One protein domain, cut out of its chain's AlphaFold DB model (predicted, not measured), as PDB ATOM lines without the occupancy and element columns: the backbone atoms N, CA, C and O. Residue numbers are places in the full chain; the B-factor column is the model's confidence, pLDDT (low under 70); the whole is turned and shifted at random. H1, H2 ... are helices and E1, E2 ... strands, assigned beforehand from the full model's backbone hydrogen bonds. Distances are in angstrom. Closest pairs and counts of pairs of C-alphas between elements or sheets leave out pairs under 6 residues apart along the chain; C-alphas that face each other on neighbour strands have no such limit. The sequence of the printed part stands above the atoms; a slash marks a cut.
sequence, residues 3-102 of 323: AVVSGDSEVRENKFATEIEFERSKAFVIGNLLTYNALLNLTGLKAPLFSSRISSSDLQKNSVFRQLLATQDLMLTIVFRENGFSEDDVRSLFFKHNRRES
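This is residues 3 to 102 of the 323 residues of an uncharacterized protein of Vibrio lentus (UniProt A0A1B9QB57). A small sheet, E4 E1 E5, has helix H4 over one face; the hairpin E2 E3 extends beyond it, with residues 13 to 18 sticking out. From E4, H1, a long link, H2 and H3 make a wide, loose loop back to E5. The printed part has 100 residues, in the order E1 E2 E3 E4 H1 H2 H3 E5 H4; the sheet's order is E4, E1, E5, mixed, and the class is mixed, helices and strands. The whole is loose, with a radius of gyration of the C-alphas of 16.5 A and spans of 47 by 33 by 24 A.

E1 is residues 3 to 5, with C-alpha 3 at (15.284, 33.367, 26.381). E2, residues 10 to 14, and E3, residues 17 to 21, are each 12.9 A long; E4, residues 27 to 31, is 12.3 A. H1 is residues 33 to 43, 15.2 A; H2 is 56 to 61; H3 is 63 to 70; E5 is 77 to 79. H4, residues 87 to 101, is 21.0 A and ends at C-alpha 101, (23.355, 36.746, 15.307).

E1 is antiparallel to E4, with N 4 and O 28 at 2.8 A, and parallel to E5, with N 3 and O 77 at 2.9 A. H4 is on this sheet in two layers, a helix on one face, at a height of 7.9 A; the closest C-alphas to E4 are Ile 30 and Phe 94, 4.6 A. The hairpin E2 and E3 has N 12 and O 19 at 2.9 A. H1 and H3 only just touch, with 3 pairs of C-alphas within 8 A, the closest Thr 43 and Arg 66 at 6.6 A. In H1, H2, H3 and H4 every O i to N i+4 pair is within hydrogen-bond range.

The farthest C-alphas, Lys 15 and Ser 57, are 49.5 A apart. The printed part has no cut; the link H1 to H2 is long. Residues 47 to 62 and 99 to 102 have pLDDT under 70.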
ATOM      1  N   ALA A   3      15.905  34.591  25.889       88.81
ATOM      2  CA  ALA A   3      15.284  33.367  26.381       88.81
ATOM      3  C   ALA A   3      13.891  33.177  25.764       88.81
ATOM      4  O   ALA A   3      13.166  34.148  25.556       88.81
ATOM      5  N   VAL A   4      13.531  31.929  25.478       90.44
ATOM      6  CA  VAL A   4      12.189  31.517  25.049       90.44
ATOM      7  C   VAL A   4      11.566  30.676  26.150       90.44
ATOM      8  O   VAL A   4      12.221  29.782  26.685       90.44
ATOM      9  N   VAL A   5      10.302  30.941  26.457       88.44
ATOM     10  CA  VAL A   5       9.498  30.117  27.362       88.44
ATOM     11  C   VAL A   5       8.682  29.124  26.533       88.44
ATOM     12  O   VAL A   5       7.931  29.530  25.649       88.44
ATOM     13  N   SER A   6       8.865  27.825  26.769       83.81
ATOM     14  CA  SER A   6       8.053  26.761  26.171       83.81
ATOM     15  C   SER A   6       6.850  26.419  27.054       83.81
ATOM     16  O   SER A   6       6.851  26.702  28.250       83.81
ATOM     17  N   GLY A   7       5.824  25.800  26.468       78.31
ATOM     18  CA  GLY A   7       4.577  25.507  27.184       78.31
ATOM     19  C   GLY A   7       3.779  26.757  27.569       78.31
ATOM     20  O   GLY A   7       4.196  27.886  27.300       78.31
ATOM     21  N   ASP A   8       2.602  26.537  28.149       78.38
ATOM     22  CA  ASP A   8       1.648  27.607  28.434       78.38
ATOM     23  C   ASP A   8       2.255  28.652  29.380       78.38
ATOM     24  O   ASP A   8       2.953  28.327  30.345       78.38
ATOM     25  N   SER A   9       2.021  29.922  29.065       81.75
ATOM     26  CA  SER A   9       2.451  31.057  29.881       81.75
ATOM     27  C   SER A   9       1.237  31.919  30.182       81.75
ATOM     28  O   SER A   9       0.519  32.310  29.261       81.75
ATOM     29  N   GLU A  10       1.022  32.254  31.451       81.19
ATOM     30  CA  GLU A  10      -0.014  33.218  31.810       81.19
ATOM     31  C   GLU A  10       0.555  34.629  31.737       81.19
ATOM     32  O   GLU A  10       1.605  34.928  32.308       81.19
ATOM     33  N   VAL A  11      -0.154  35.505  31.029       82.38
ATOM     34  CA  VAL A  11       0.232  36.903  30.853       82.38
ATOM     35  C   VAL A  11      -0.845  37.759  31.491       82.38
ATOM     36  O   VAL A  11      -2.017  37.674  31.128       82.38
ATOM     37  N   ARG A  12      -0.456  38.584  32.460       84.31
ATOM     38  CA  ARG A  12      -1.360  39.514  33.137       84.31
ATOM     39  C   ARG A  12      -0.869  40.929  32.898       84.31
ATOM     40  O   ARG A  12       0.247  41.289  33.266       84.31
ATOM     41  N   GLU A  13      -1.708  41.742  32.272       81.81
ATOM     42  CA  GLU A  13      -1.422  43.159  32.087       81.81
ATOM     43  C   GLU A  13      -2.006  43.968  33.244       81.81
ATOM     44  O   GLU A  13      -3.211  43.970  33.493       81.81
ATOM     45  N   ASN A  14      -1.137  44.697  33.937       83.75
ATOM     46  CA  ASN A  14      -1.509  45.679  34.944       83.75
ATOM     47  C   ASN A  14      -1.159  47.084  34.438       83.75
ATOM     48  O   ASN A  14      -0.292  47.258  33.585       83.75
ATOM     49  N   LYS A  15      -1.767  48.127  35.023       80.44
ATOM     50  CA  LYS A  15      -1.553  49.538  34.620       80.44
ATOM     51  C   LYS A  15      -0.085  49.995  34.566       80.44
ATOM     52  O   LYS A  15       0.193  51.009  33.937       80.44
ATOM     53  N   PHE A  16       0.824  49.296  35.245       81.81
ATOM     54  CA  PHE A  16       2.229  49.686  35.387       81.81
ATOM     55  C   PHE A  16       3.226  48.616  34.921       81.81
ATOM     56  O   PHE A  16       4.420  48.902  34.879       81.81
ATOM     57  N   ALA A  17       2.772  47.395  34.611       85.12
ATOM     58  CA  ALA A  17       3.657  46.283  34.268       85.12
ATOM     59  C   ALA A  17       2.910  45.140  33.567       85.12
ATOM     60  O   ALA A  17       1.731  44.904  33.830       85.12
ATOM     61  N   THR A  18       3.644  44.389  32.749       82.50
ATOM     62  CA  THR A  18       3.237  43.073  32.246       82.50
ATOM     63  C   THR A  18       3.874  42.004  33.129       82.50
ATOM     64  O   THR A  18       5.095  41.971  33.281       82.50
ATOM     65  N   GLU A  19       3.051  41.147  33.720       86.44
ATOM     66  CA  GLU A  19       3.480  39.997  34.511       86.44
ATOM     67  C   GLU A  19       3.373  38.728  33.660       86.44
ATOM     68  O   GLU A  19       2.379  38.528  32.960       86.44
ATOM     69  N   ILE A  20       4.416  37.895  33.695       84.50
ATOM     70  CA  ILE A  20       4.490  36.639  32.944       84.50
ATOM     71  C   ILE A  20       4.786  35.526  33.944       84.50
ATOM     72  O   ILE A  20       5.856  35.513  34.559       84.50
ATOM     73  N   GLU A  21       3.857  34.590  34.084       86.12
ATOM     74  CA  GLU A  21       4.006  33.402  34.918       86.12
ATOM     75  C   GLU A  21       4.334  32.200  34.026       86.12
ATOM     76  O   GLU A  21       3.641  31.922  33.045       86.12
ATOM     77  N   PHE A  22       5.437  31.514  34.337       86.75
ATOM     78  CA  PHE A  22       5.915  30.375  33.560       86.75
ATOM     79  C   PHE A  22       6.657  29.353  34.421       86.75
ATOM     80  O   PHE A  22       7.265  29.677  35.445       86.75
ATOM     81  N   GLU A  23       6.677  28.102  33.964       85.25
ATOM     82  CA  GLU A  23       7.453  27.058  34.616       85.25
ATOM     83  C   GLU A  23       8.949  27.240  34.321       85.25
ATOM     84  O   GLU A  23       9.396  27.207  33.173       85.25
ATOM     85  N   ARG A  24       9.769  27.384  35.368       83.69
ATOM     86  CA  ARG A  24      11.222  27.586  35.220       83.69
ATOM     87  C   ARG A  24      11.900  26.499  34.378       83.69
ATOM     88  O   ARG A  24      12.859  26.797  33.668       83.69
ATOM     89  N   SER A  25      11.431  25.253  34.467       84.25
ATOM     90  CA  SER A  25      11.970  24.115  33.705       84.25
ATOM     91  C   SER A  25      11.746  24.245  32.189       84.25
ATOM     92  O   SER A  25      12.399  23.551  31.411       84.25
ATOM     93  N   LYS A  26      10.862  25.161  31.773       85.69
ATOM     94  CA  LYS A  26      10.462  25.417  30.391       85.69
ATOM     95  C   LYS A  26      11.089  26.677  29.788       85.69
ATOM     96  O   LYS A  26      10.765  27.044  28.663       85.69
ATOM     97  N   ALA A  27      12.002  27.347  30.489       87.88
ATOM     98  CA  ALA A  27      12.723  28.499  29.950       87.88
ATOM     99  C   ALA A  27      14.067  28.084  29.330       87.88
ATOM    100  O   ALA A  27      14.941  27.534  30.002       87.88
ATOM    101  N   PHE A  28      14.260  28.408  28.052       86.81
ATOM    102  CA  PHE A  28      15.439  28.036  27.273       86.81
ATOM    103  C   PHE A  28      16.189  29.274  26.789       86.81
ATOM    104  O   PHE A  28      15.618  30.151  26.143       86.81
ATOM    105  N   VAL A  29      17.496  29.342  27.050       85.56
ATOM    106  CA  VAL A  29      18.354  30.396  26.489       85.56
ATOM    107  C   VAL A  29      18.621  30.081  25.020       85.56
ATOM    108  O   VAL A  29      19.248  29.072  24.703       85.56
ATOM    109  N   ILE A  30      18.164  30.956  24.123       83.69
ATOM    110  CA  ILE A  30      18.298  30.774  22.673       83.69
ATOM    111  C   ILE A  30      19.295  31.725  22.017       83.69
ATOM    112  O   ILE A  30      19.590  31.559  20.840       83.69
ATOM    113  N   GLY A  31      19.816  32.715  22.740       81.56
ATOM    114  CA  GLY A  31      20.659  33.753  22.154       81.56
ATOM    115  C   GLY A  31      21.743  34.277  23.066       81.56
ATOM    116  O   GLY A  31      21.619  34.228  24.290       81.56
ATOM    117  N   ASN A  32      22.798  34.820  22.449       79.56
ATOM    118  CA  ASN A  32      24.016  35.271  23.127       79.56
ATOM    119  C   ASN A  32      24.684  34.157  23.955       79.56
ATOM    120  O   ASN A  32      25.125  34.381  25.080       79.56
ATOM    121  N   LEU A  33      24.754  32.939  23.401       78.62
ATOM    122  CA  LEU A  33      25.248  31.752  24.107       78.62
ATOM    123  C   LEU A  33      26.706  31.884  24.564       78.62
ATOM    124  O   LEU A  33      27.040  31.414  25.647       78.62
ATOM    125  N   LEU A  34      27.581  32.516  23.774       76.94
ATOM    126  CA  LEU A  34      28.972  32.756  24.185       76.94
ATOM    127  C   LEU A  34      29.038  33.700  25.379       76.94
ATOM    128  O   LEU A  34      29.697  33.376  26.359       76.94
ATOM    129  N   THR A  35      28.299  34.808  25.330       78.50
ATOM    130  CA  THR A  35      28.188  35.755  26.443       78.50
ATOM    131  C   THR A  35      27.629  35.074  27.685       78.50
ATOM    132  O   THR A  35      28.190  35.217  28.765       78.50
ATOM    133  N   TYR A  36      26.572  34.271  27.537       80.62
ATOM    134  CA  TYR A  36      26.001  33.496  28.635       80.62
ATOM    135  C   TYR A  36      27.028  32.534  29.244       80.62
ATOM    136  O   TYR A  36      27.250  32.562  30.452       80.62
ATOM    137  N   ASN A  37      27.725  31.743  28.423       80.00
ATOM    138  CA  ASN A  37      28.776  30.845  28.907       80.00
ATOM    139  C   ASN A  37      29.934  31.609  29.560       80.00
ATOM    140  O   ASN A  37      30.431  31.168  30.590       80.00
ATOM    141  N   ALA A  38      30.352  32.746  28.999       78.25
ATOM    142  CA  ALA A  38      31.406  33.586  29.555       78.25
ATOM    143  C   ALA A  38      31.011  34.149  30.928       78.25
ATOM    144  O   ALA A  38      31.822  34.113  31.848       78.25
ATOM    145  N   LEU A  39      29.762  34.596  31.097       79.25
ATOM    146  CA  LEU A  39      29.232  35.057  32.383       79.25
ATOM    147  C   LEU A  39      29.201  33.934  33.420       79.25
ATOM    148  O   LEU A  39      29.679  34.130  34.539       79.25
ATOM    149  N   LEU A  40      28.695  32.751  33.055       79.56
ATOM    150  CA  LEU A  40      28.707  31.582  33.941       79.56
ATOM    151  C   LEU A  40      30.140  31.250  34.374       79.56
ATOM    152  O   LEU A  40      30.433  31.145  35.560       79.56
ATOM    153  N   ASN A  41      31.054  31.201  33.412       76.81
ATOM    154  CA  ASN A  41      32.465  30.944  33.638       76.81
ATOM    155  C   ASN A  41      33.109  31.974  34.586       76.81
ATOM    156  O   ASN A  41      33.712  31.610  35.595       76.81
ATOM    157  N   LEU A  42      32.938  33.269  34.320       75.56
ATOM    158  CA  LEU A  42      33.515  34.344  35.135       75.56
ATOM    159  C   LEU A  42      32.948  34.375  36.561       75.56
ATOM    160  O   LEU A  42      33.662  34.752  37.492       75.56
ATOM    161  N   THR A  43      31.699  33.938  36.743       73.06
ATOM    162  CA  THR A  43      31.032  33.823  38.052       73.06
ATOM    163  C   THR A  43      31.302  32.496  38.770       73.06
ATOM    164  O   THR A  43      30.891  32.333  39.916       73.06
ATOM    165  N   GLY A  44      32.041  31.568  38.152       70.25
ATOM    166  CA  GLY A  44      32.347  30.251  38.720       70.25
ATOM    167  C   GLY A  44      31.197  29.246  38.640       70.25
ATOM    168  O   GLY A  44      31.251  28.197  39.281       70.25
ATOM    169  N   LEU A  45      30.168  29.541  37.849       73.56
ATOM    170  CA  LEU A  45      29.074  28.630  37.536       73.56
ATOM    171  C   LEU A  45      29.453  27.724  36.358       73.56
ATOM    172  O   LEU A  45      30.149  28.117  35.424       73.56
ATOM    173  N   LYS A  46      28.974  26.479  36.389       70.50
ATOM    174  CA  LYS A  46      29.268  25.496  35.343       70.50
ATOM    175  C   LYS A  46      28.575  25.885  34.031       70.50
ATOM    176  O   LYS A  46      27.349  25.842  33.949       70.50
ATOM    177  N   ALA A  47      29.359  26.192  32.999       69.25
ATOM    178  CA  ALA A  47      28.856  26.418  31.650       69.25
ATOM    179  C   ALA A  47      28.434  25.089  30.975       69.25
ATOM    180  O   ALA A  47      29.190  24.113  31.017       69.25
ATOM    181  N   PRO A  48      27.244  25.017  30.349       62.97
ATOM    182  CA  PRO A  48      26.749  23.790  29.725       62.97
ATOM    183  C   PRO A  48      27.397  23.475  28.368       62.97
ATOM    184  O   PRO A  48      27.496  22.304  28.015       62.97
ATOM    185  N   LEU A  49      27.837  24.486  27.605       59.09
ATOM    186  CA  LEU A  49      28.251  24.311  26.201       59.09
ATOM    187  C   LEU A  49      29.767  24.213  25.982       59.09
ATOM    188  O   LEU A  49      30.191  23.778  24.918       59.09
ATOM    189  N   PHE A  50      30.583  24.549  26.979       59.88
ATOM    190  CA  PHE A  50      32.041  24.442  26.905       59.88
ATOM    191  C   PHE A  50      32.548  24.042  28.285       59.88
ATOM    192  O   PHE A  50      32.695  24.867  29.181       59.88
ATOM    193  N   SER A  51      32.727  22.740  28.489       52.59
ATOM    194  CA  SER A  51      33.054  22.139  29.782       52.59
ATOM    195  C   SER A  51      34.536  22.285  30.150       52.59
ATOM    196  O   SER A  51      35.171  21.327  30.588       52.59
ATOM    197  N   SER A  52      35.119  23.476  30.019       55.75
ATOM    198  CA  SER A  52      36.402  23.748  30.664       55.75
ATOM    199  C   SER A  52      36.148  24.097  32.131       55.75
ATOM    200  O   SER A  52      35.533  25.107  32.463       55.75
ATOM    201  N   ARG A  53      36.594  23.226  33.048       56.72
ATOM    202  CA  ARG A  53      36.623  23.560  34.479       56.72
ATOM    203  C   ARG A  53      37.598  24.717  34.667       56.72
ATOM    204  O   ARG A  53      38.787  24.557  34.407       56.72
ATOM    205  N   ILE A  54      37.098  25.856  35.125       60.78
ATOM    206  CA  ILE A  54      37.941  26.989  35.503       60.78
ATOM    207  C   ILE A  54      38.692  26.614  36.774       60.78
ATOM    208  O   ILE A  54      38.102  26.088  37.721       60.78
ATOM    209  N   SER A  55      40.002  26.834  36.774       62.47
ATOM    210  CA  SER A  55      40.827  26.524  37.934       62.47
ATOM    211  C   SER A  55      40.544  27.506  39.078       62.47
ATOM    212  O   SER A  55      40.148  28.655  38.871       62.47
ATOM    213  N   SER A  56      40.766  27.079  40.320       65.88
ATOM    214  CA  SER A  56      40.631  27.945  41.498       65.88
ATOM    215  C   SER A  56      41.567  29.164  41.450       65.88
ATOM    216  O   SER A  56      41.225  30.216  41.991       65.88
ATOM    217  N   SER A  57      42.703  29.072  40.750       65.62
ATOM    218  CA  SER A  57      43.608  30.202  40.513       65.62
ATOM    219  C   SER A  57      43.061  31.199  39.482       65.62
ATOM    220  O   SER A  57      43.200  32.406  39.682       65.62
ATOM    221  N   ASP A  58      42.374  30.737  38.435       65.00
ATOM    222  CA  ASP A  58      41.693  31.606  37.462       65.00
ATOM    223  C   ASP A  58      40.486  32.320  38.081       65.00
ATOM    224  O   ASP A  58      40.216  33.484  37.772       65.00
ATOM    225  N   LEU A  59      39.789  31.660  39.014       65.62
ATOM    226  CA  LEU A  59      38.758  32.316  39.809       65.62
ATOM    227  C   LEU A  59      39.366  33.455  40.629       65.62
ATOM    228  O   LEU A  59      38.843  34.564  40.574       65.62
ATOM    229  N   GLN A  60      40.473  33.258  41.343       66.31
ATOM    230  CA  GLN A  60      41.037  34.336  42.164       66.31
ATOM    231  C   GLN A  60      41.606  35.511  41.353       66.31
ATOM    232  O   GLN A  60      41.411  36.658  41.755       66.31
ATOM    233  N   LYS A  61      42.208  35.260  40.183       65.25
ATOM    234  CA  LYS A  61      42.744  36.317  39.301       65.25
ATOM    235  C   LYS A  61      41.677  37.272  38.748       65.25
ATOM    236  O   LYS A  61      41.989  38.415  38.444       65.25
ATOM    237  N   ASN A  62      40.424  36.824  38.649       65.75
ATOM    238  CA  ASN A  62      39.333  37.576  38.019       65.75
ATOM    239  C   ASN A  62      38.375  38.263  39.017       65.75
ATOM    240  O   ASN A  62      37.238  38.580  38.667       65.75
ATOM    241  N   SER A  63      38.795  38.495  40.267       71.50
ATOM    242  CA  SER A  63      37.955  39.126  41.303       71.50
ATOM    243  C   SER A  63      37.464  40.527  40.921       71.50
ATOM    244  O   SER A  63      36.282  40.822  41.091       71.50
ATOM    245  N   VAL A  64      38.336  41.345  40.331       74.50
ATOM    246  CA  VAL A  64      38.016  42.700  39.851       74.50
ATOM    247  C   VAL A  64      37.000  42.655  38.707       74.50
ATOM    248  O   VAL A  64      36.025  43.402  38.714       74.50
ATOM    249  N   PHE A  65      37.161  41.728  37.760       71.81
ATOM    250  CA  PHE A  65      36.217  41.558  36.651       71.81
ATOM    251  C   PHE A  65      34.831  41.113  37.121       71.81
ATOM    252  O   PHE A  65      33.831  41.562  36.570       71.81
ATOM    253  N   ARG A  66      34.745  40.276  38.162       73.06
ATOM    254  CA  ARG A  66      33.454  39.898  38.758       73.06
ATOM    255  C   ARG A  66      32.748  41.075  39.417       73.06
ATOM    256  O   ARG A  66      31.541  41.211  39.257       73.06
ATOM    257  N   GLN A  67      33.488  41.908  40.145       75.56
ATOM    258  CA  GLN A  67      32.925  43.120  40.742       75.56
ATOM    259  C   GLN A  67      32.433  44.080  39.660       75.56
ATOM    260  O   GLN A  67      31.328  44.596  39.773       75.56
ATOM    261  N   LEU A  68      33.195  44.242  38.573       79.06
ATOM    262  CA  LEU A  68      32.770  45.046  37.432       79.06
ATOM    263  C   LEU A  68      31.503  44.475  36.779       79.06
ATOM    264  O   LEU A  68      30.549  45.216  36.573       79.06
ATOM    265  N   LEU A  69      31.453  43.167  36.516       76.56
ATOM    266  CA  LEU A  69      30.272  42.499  35.959       76.56
ATOM    267  C   LEU A  69      29.022  42.677  36.825       76.56
ATOM    268  O   LEU A  69      27.943  42.864  36.279       76.56
ATOM    269  N   ALA A  70      29.159  42.662  38.154       76.62
ATOM    270  CA  ALA A  70      28.040  42.871  39.074       76.62
ATOM    271  C   ALA A  70      27.433  44.285  38.996       76.62
ATOM    272  O   ALA A  70      26.321  44.490  39.469       76.62
ATOM    273  N   THR A  71      28.152  45.247  38.409       80.94
ATOM    274  CA  THR A  71      27.670  46.625  38.195       80.94
ATOM    275  C   THR A  71      27.087  46.859  36.803       80.94
ATOM    276  O   THR A  71      26.628  47.961  36.521       80.94
ATOM    277  N   GLN A  72      27.141  45.864  35.914       81.12
ATOM    278  CA  GLN A  72      26.646  46.004  34.547       81.12
ATOM    279  C   GLN A  72      25.170  45.625  34.460       81.12
ATOM    280  O   GLN A  72      24.764  44.555  34.919       81.12
ATOM    281  N   ASP A  73      24.393  46.464  33.782       80.75
ATOM    282  CA  ASP A  73      23.020  46.135  33.428       80.75
ATOM    283  C   ASP A  73      22.998  45.072  32.326       80.75
ATOM    284  O   ASP A  73      23.672  45.174  31.295       80.75
ATOM    285  N   LEU A  74      22.193  44.032  32.533       74.12
ATOM    286  CA  LEU A  74      21.991  42.964  31.562       74.12
ATOM    287  C   LEU A  74      20.607  43.099  30.939       74.12
ATOM    288  O   LEU A  74      19.590  42.859  31.585       74.12
ATOM    289  N   MET A  75      20.570  43.405  29.643       81.50
ATOM    290  CA  MET A  75      19.325  43.345  28.884       81.50
ATOM    291  C   MET A  75      18.909  41.882  28.685       81.50
ATOM    292  O   MET A  75      19.612  41.101  28.026       81.50
ATOM    293  N   LEU A  76      17.757  41.515  29.243       83.31
ATOM    294  CA  LEU A  76      17.108  40.225  29.040       83.31
ATOM    295  C   LEU A  76      15.905  40.399  28.112       83.31
ATOM    296  O   LEU A  76      14.974  41.135  28.422       83.31
ATOM    297  N   THR A  77      15.917  39.695  26.987       87.81
ATOM    298  CA  THR A  77      14.776  39.597  26.076       87.81
ATOM    299  C   THR A  77      14.086  38.264  26.321       87.81
ATOM    300  O   THR A  77      14.691  37.208  26.123       87.81
ATOM    301  N   ILE A  78      12.829  38.315  26.756       87.19
ATOM    302  CA  ILE A  78      11.991  37.135  26.971       87.19
ATOM    303  C   ILE A  78      10.995  37.052  25.821       87.19
ATOM    304  O   ILE A  78      10.264  38.002  25.552       87.19
ATOM    305  N   VAL A  79      10.986  35.914  25.137       88.75
ATOM    306  CA  VAL A  79      10.053  35.609  24.055       88.75
ATOM    307  C   VAL A  79       9.058  34.578  24.574       88.75
ATOM    308  O   VAL A  79       9.445  33.486  24.991       88.75
ATOM    309  N   PHE A  80       7.778  34.930  24.549       87.75
ATOM    310  CA  PHE A  80       6.680  34.100  25.041       87.75
ATOM    311  C   PHE A  80       5.476  34.185  24.095       87.75
ATOM    312  O   PHE A  80       5.428  35.029  23.196       87.75
ATOM    313  N   ARG A  81       4.522  33.275  24.286       83.75
ATOM    314  CA  ARG A  81       3.231  33.215  23.591       83.75
ATOM    315  C   ARG A  81       2.212  32.614  24.563       83.75
ATOM    316  O   ARG A  81       2.594  31.731  25.318       83.75
ATOM    317  N   GLU A  82       0.953  33.054  24.519       76.38
ATOM    318  CA  GLU A  82      -0.117  32.545  25.407       76.38
ATOM    319  C   GLU A  82      -0.227  31.011  25.363       76.38
ATOM    320  O   GLU A  82      -0.121  30.354  26.389       76.38
ATOM    321  N   ASN A  83      -0.293  30.430  24.159       77.12
ATOM    322  CA  ASN A  83      -0.336  28.971  23.956       77.12
ATOM    323  C   ASN A  83       1.050  28.295  24.013       77.12
ATOM    324  O   ASN A  83       1.231  27.187  23.504       77.12
ATOM    325  N   GLY A  84       2.062  29.010  24.504       79.31
ATOM    326  CA  GLY A  84       3.433  28.537  24.561       79.31
ATOM    327  C   GLY A  84       4.121  28.324  23.217       79.31
ATOM    328  O   GLY A  84       3.544  28.429  22.130       79.31
ATOM    329  N   PHE A  85       5.409  28.007  23.300       84.06
ATOM    330  CA  PHE A  85       6.157  27.412  22.197       84.06
ATOM    331  C   PHE A  85       6.262  25.901  22.403       84.06
ATOM    332  O   PHE A  85       6.519  25.441  23.520       84.06
ATOM    333  N   SER A  86       6.107  25.128  21.325       84.69
ATOM    334  CA  SER A  86       6.458  23.706  21.343       84.69
ATOM    335  C   SER A  86       7.979  23.526  21.419       84.69
ATOM    336  O   SER A  86       8.741  24.443  21.107       84.69
ATOM    337  N   GLU A  87       8.454  22.338  21.800       79.06
ATOM    338  CA  GLU A  87       9.898  22.052  21.795       79.06
ATOM    339  C   GLU A  87      10.525  22.228  20.402       79.06
ATOM    340  O   GLU A  87      11.651  22.720  20.286       79.06
ATOM    341  N   ASP A  88       9.785  21.891  19.343       78.31
ATOM    342  CA  ASP A  88      10.221  22.081  17.958       78.31
ATOM    343  C   ASP A  88      10.298  23.565  17.582       78.31
ATOM    344  O   ASP A  88      11.248  23.986  16.914       78.31
ATOM    345  N   ASP A  89       9.361  24.387  18.067       82.12
ATOM    346  CA  ASP A  89       9.425  25.837  17.891       82.12
ATOM    347  C   ASP A  89      10.634  26.432  18.614       82.12
ATOM    348  O   ASP A  89      11.369  27.228  18.025       82.12
ATOM    349  N   VAL A  90      10.887  26.026  19.865       84.94
ATOM    350  CA  VAL A  90      12.063  26.474  20.627       84.94
ATOM    351  C   VAL A  90      13.348  26.076  19.906       84.94
ATOM    352  O   VAL A  90      14.249  26.905  19.756       84.94
ATOM    353  N   ARG A  91      13.423  24.844  19.390       80.00
ATOM    354  CA  ARG A  91      14.555  24.362  18.588       80.00
ATOM    355  C   ARG A  91      14.736  25.201  17.320       80.00
ATOM    356  O   ARG A  91      15.849  25.627  17.009       80.00
ATOM    357  N   SER A  92      13.652  25.485  16.605       80.19
ATOM    358  CA  SER A  92      13.661  26.321  15.402       80.19
ATOM    359  C   SER A  92      14.135  27.744  15.705       80.19
ATOM    360  O   SER A  92      15.023  28.257  15.022       80.19
ATOM    361  N   LEU A  93      13.618  28.365  16.769       82.31
ATOM    362  CA  LEU A  93      14.018  29.698  17.225       82.31
ATOM    363  C   LEU A  93      15.488  29.736  17.643       82.31
ATOM    364  O   LEU A  93      16.208  30.651  17.243       82.31
ATOM    365  N   PHE A  94      15.953  28.716  18.365       81.88
ATOM    366  CA  PHE A  94      17.356  28.547  18.729       81.88
ATOM    367  C   PHE A  94      18.262  28.554  17.495       81.88
ATOM    368  O   PHE A  94      19.224  29.326  17.440       81.88
ATOM    369  N   PHE A  95      17.949  27.766  16.463       75.38
ATOM    370  CA  PHE A  95      18.747  27.774  15.235       75.38
ATOM    371  C   PHE A  95      18.610  29.067  14.447       75.38
ATOM    372  O   PHE A  95      19.621  29.587  13.983       75.38
ATOM    373  N   LYS A  96      17.397  29.605  14.285       74.88
ATOM    374  CA  LYS A  96      17.164  30.850  13.538       74.88
ATOM    375  C   LYS A  96      17.933  32.016  14.157       74.88
ATOM    376  O   LYS A  96      18.594  32.754  13.430       74.88
ATOM    377  N   HIS A  97      17.891  32.148  15.480       75.44
ATOM    378  CA  HIS A  97      18.574  33.215  16.202       75.44
ATOM    379  C   HIS A  97      20.100  33.042  16.137       75.44
ATOM    380  O   HIS A  97      20.800  33.954  15.697       75.44
ATOM    381  N   ASN A  98      20.627  31.845  16.432       71.25
ATOM    382  CA  ASN A  98      22.077  31.628  16.396       71.25
ATOM    383  C   ASN A  98      22.674  31.569  14.975       71.25
ATOM    384  O   ASN A  98      23.871  31.784  14.811       71.25
ATOM    385  N   ARG A  99      21.871  31.323  13.930       66.75
ATOM    386  CA  ARG A  99      22.308  31.455  12.524       66.75
ATOM    387  C   ARG A  99      22.443  32.913  12.083       66.75
ATOM    388  O   ARG A  99      23.258  33.181  11.204       66.75
ATOM    389  N   ARG A 100      21.623  33.818  12.632       62.31
ATOM    390  CA  ARG A 100      21.589  35.241  12.256       62.31
ATOM    391  C   ARG A 100      22.562  36.091  13.070       62.31
ATOM    392  O   ARG A 100      23.190  36.967  12.490       62.31
ATOM    393  N   GLU A 101      22.682  35.829  14.372       56.38
ATOM    394  CA  GLU A 101      23.355  36.746  15.307       56.38
ATOM    395  C   GLU A 101      24.602  36.180  16.009       56.38
ATOM    396  O   GLU A 101      25.277  36.916  16.718       56.38
ATOM    397  N   SER A 102      24.938  34.895  15.843       55.81
ATOM    398  CA  SER A 102      25.989  34.241  16.643       55.81
ATOM    399  C   SER A 102      27.202  33.779  15.825       55.81
ATOM    400  O   SER A 102      27.067  33.203  14.746       55.81
TER     401      SER A 102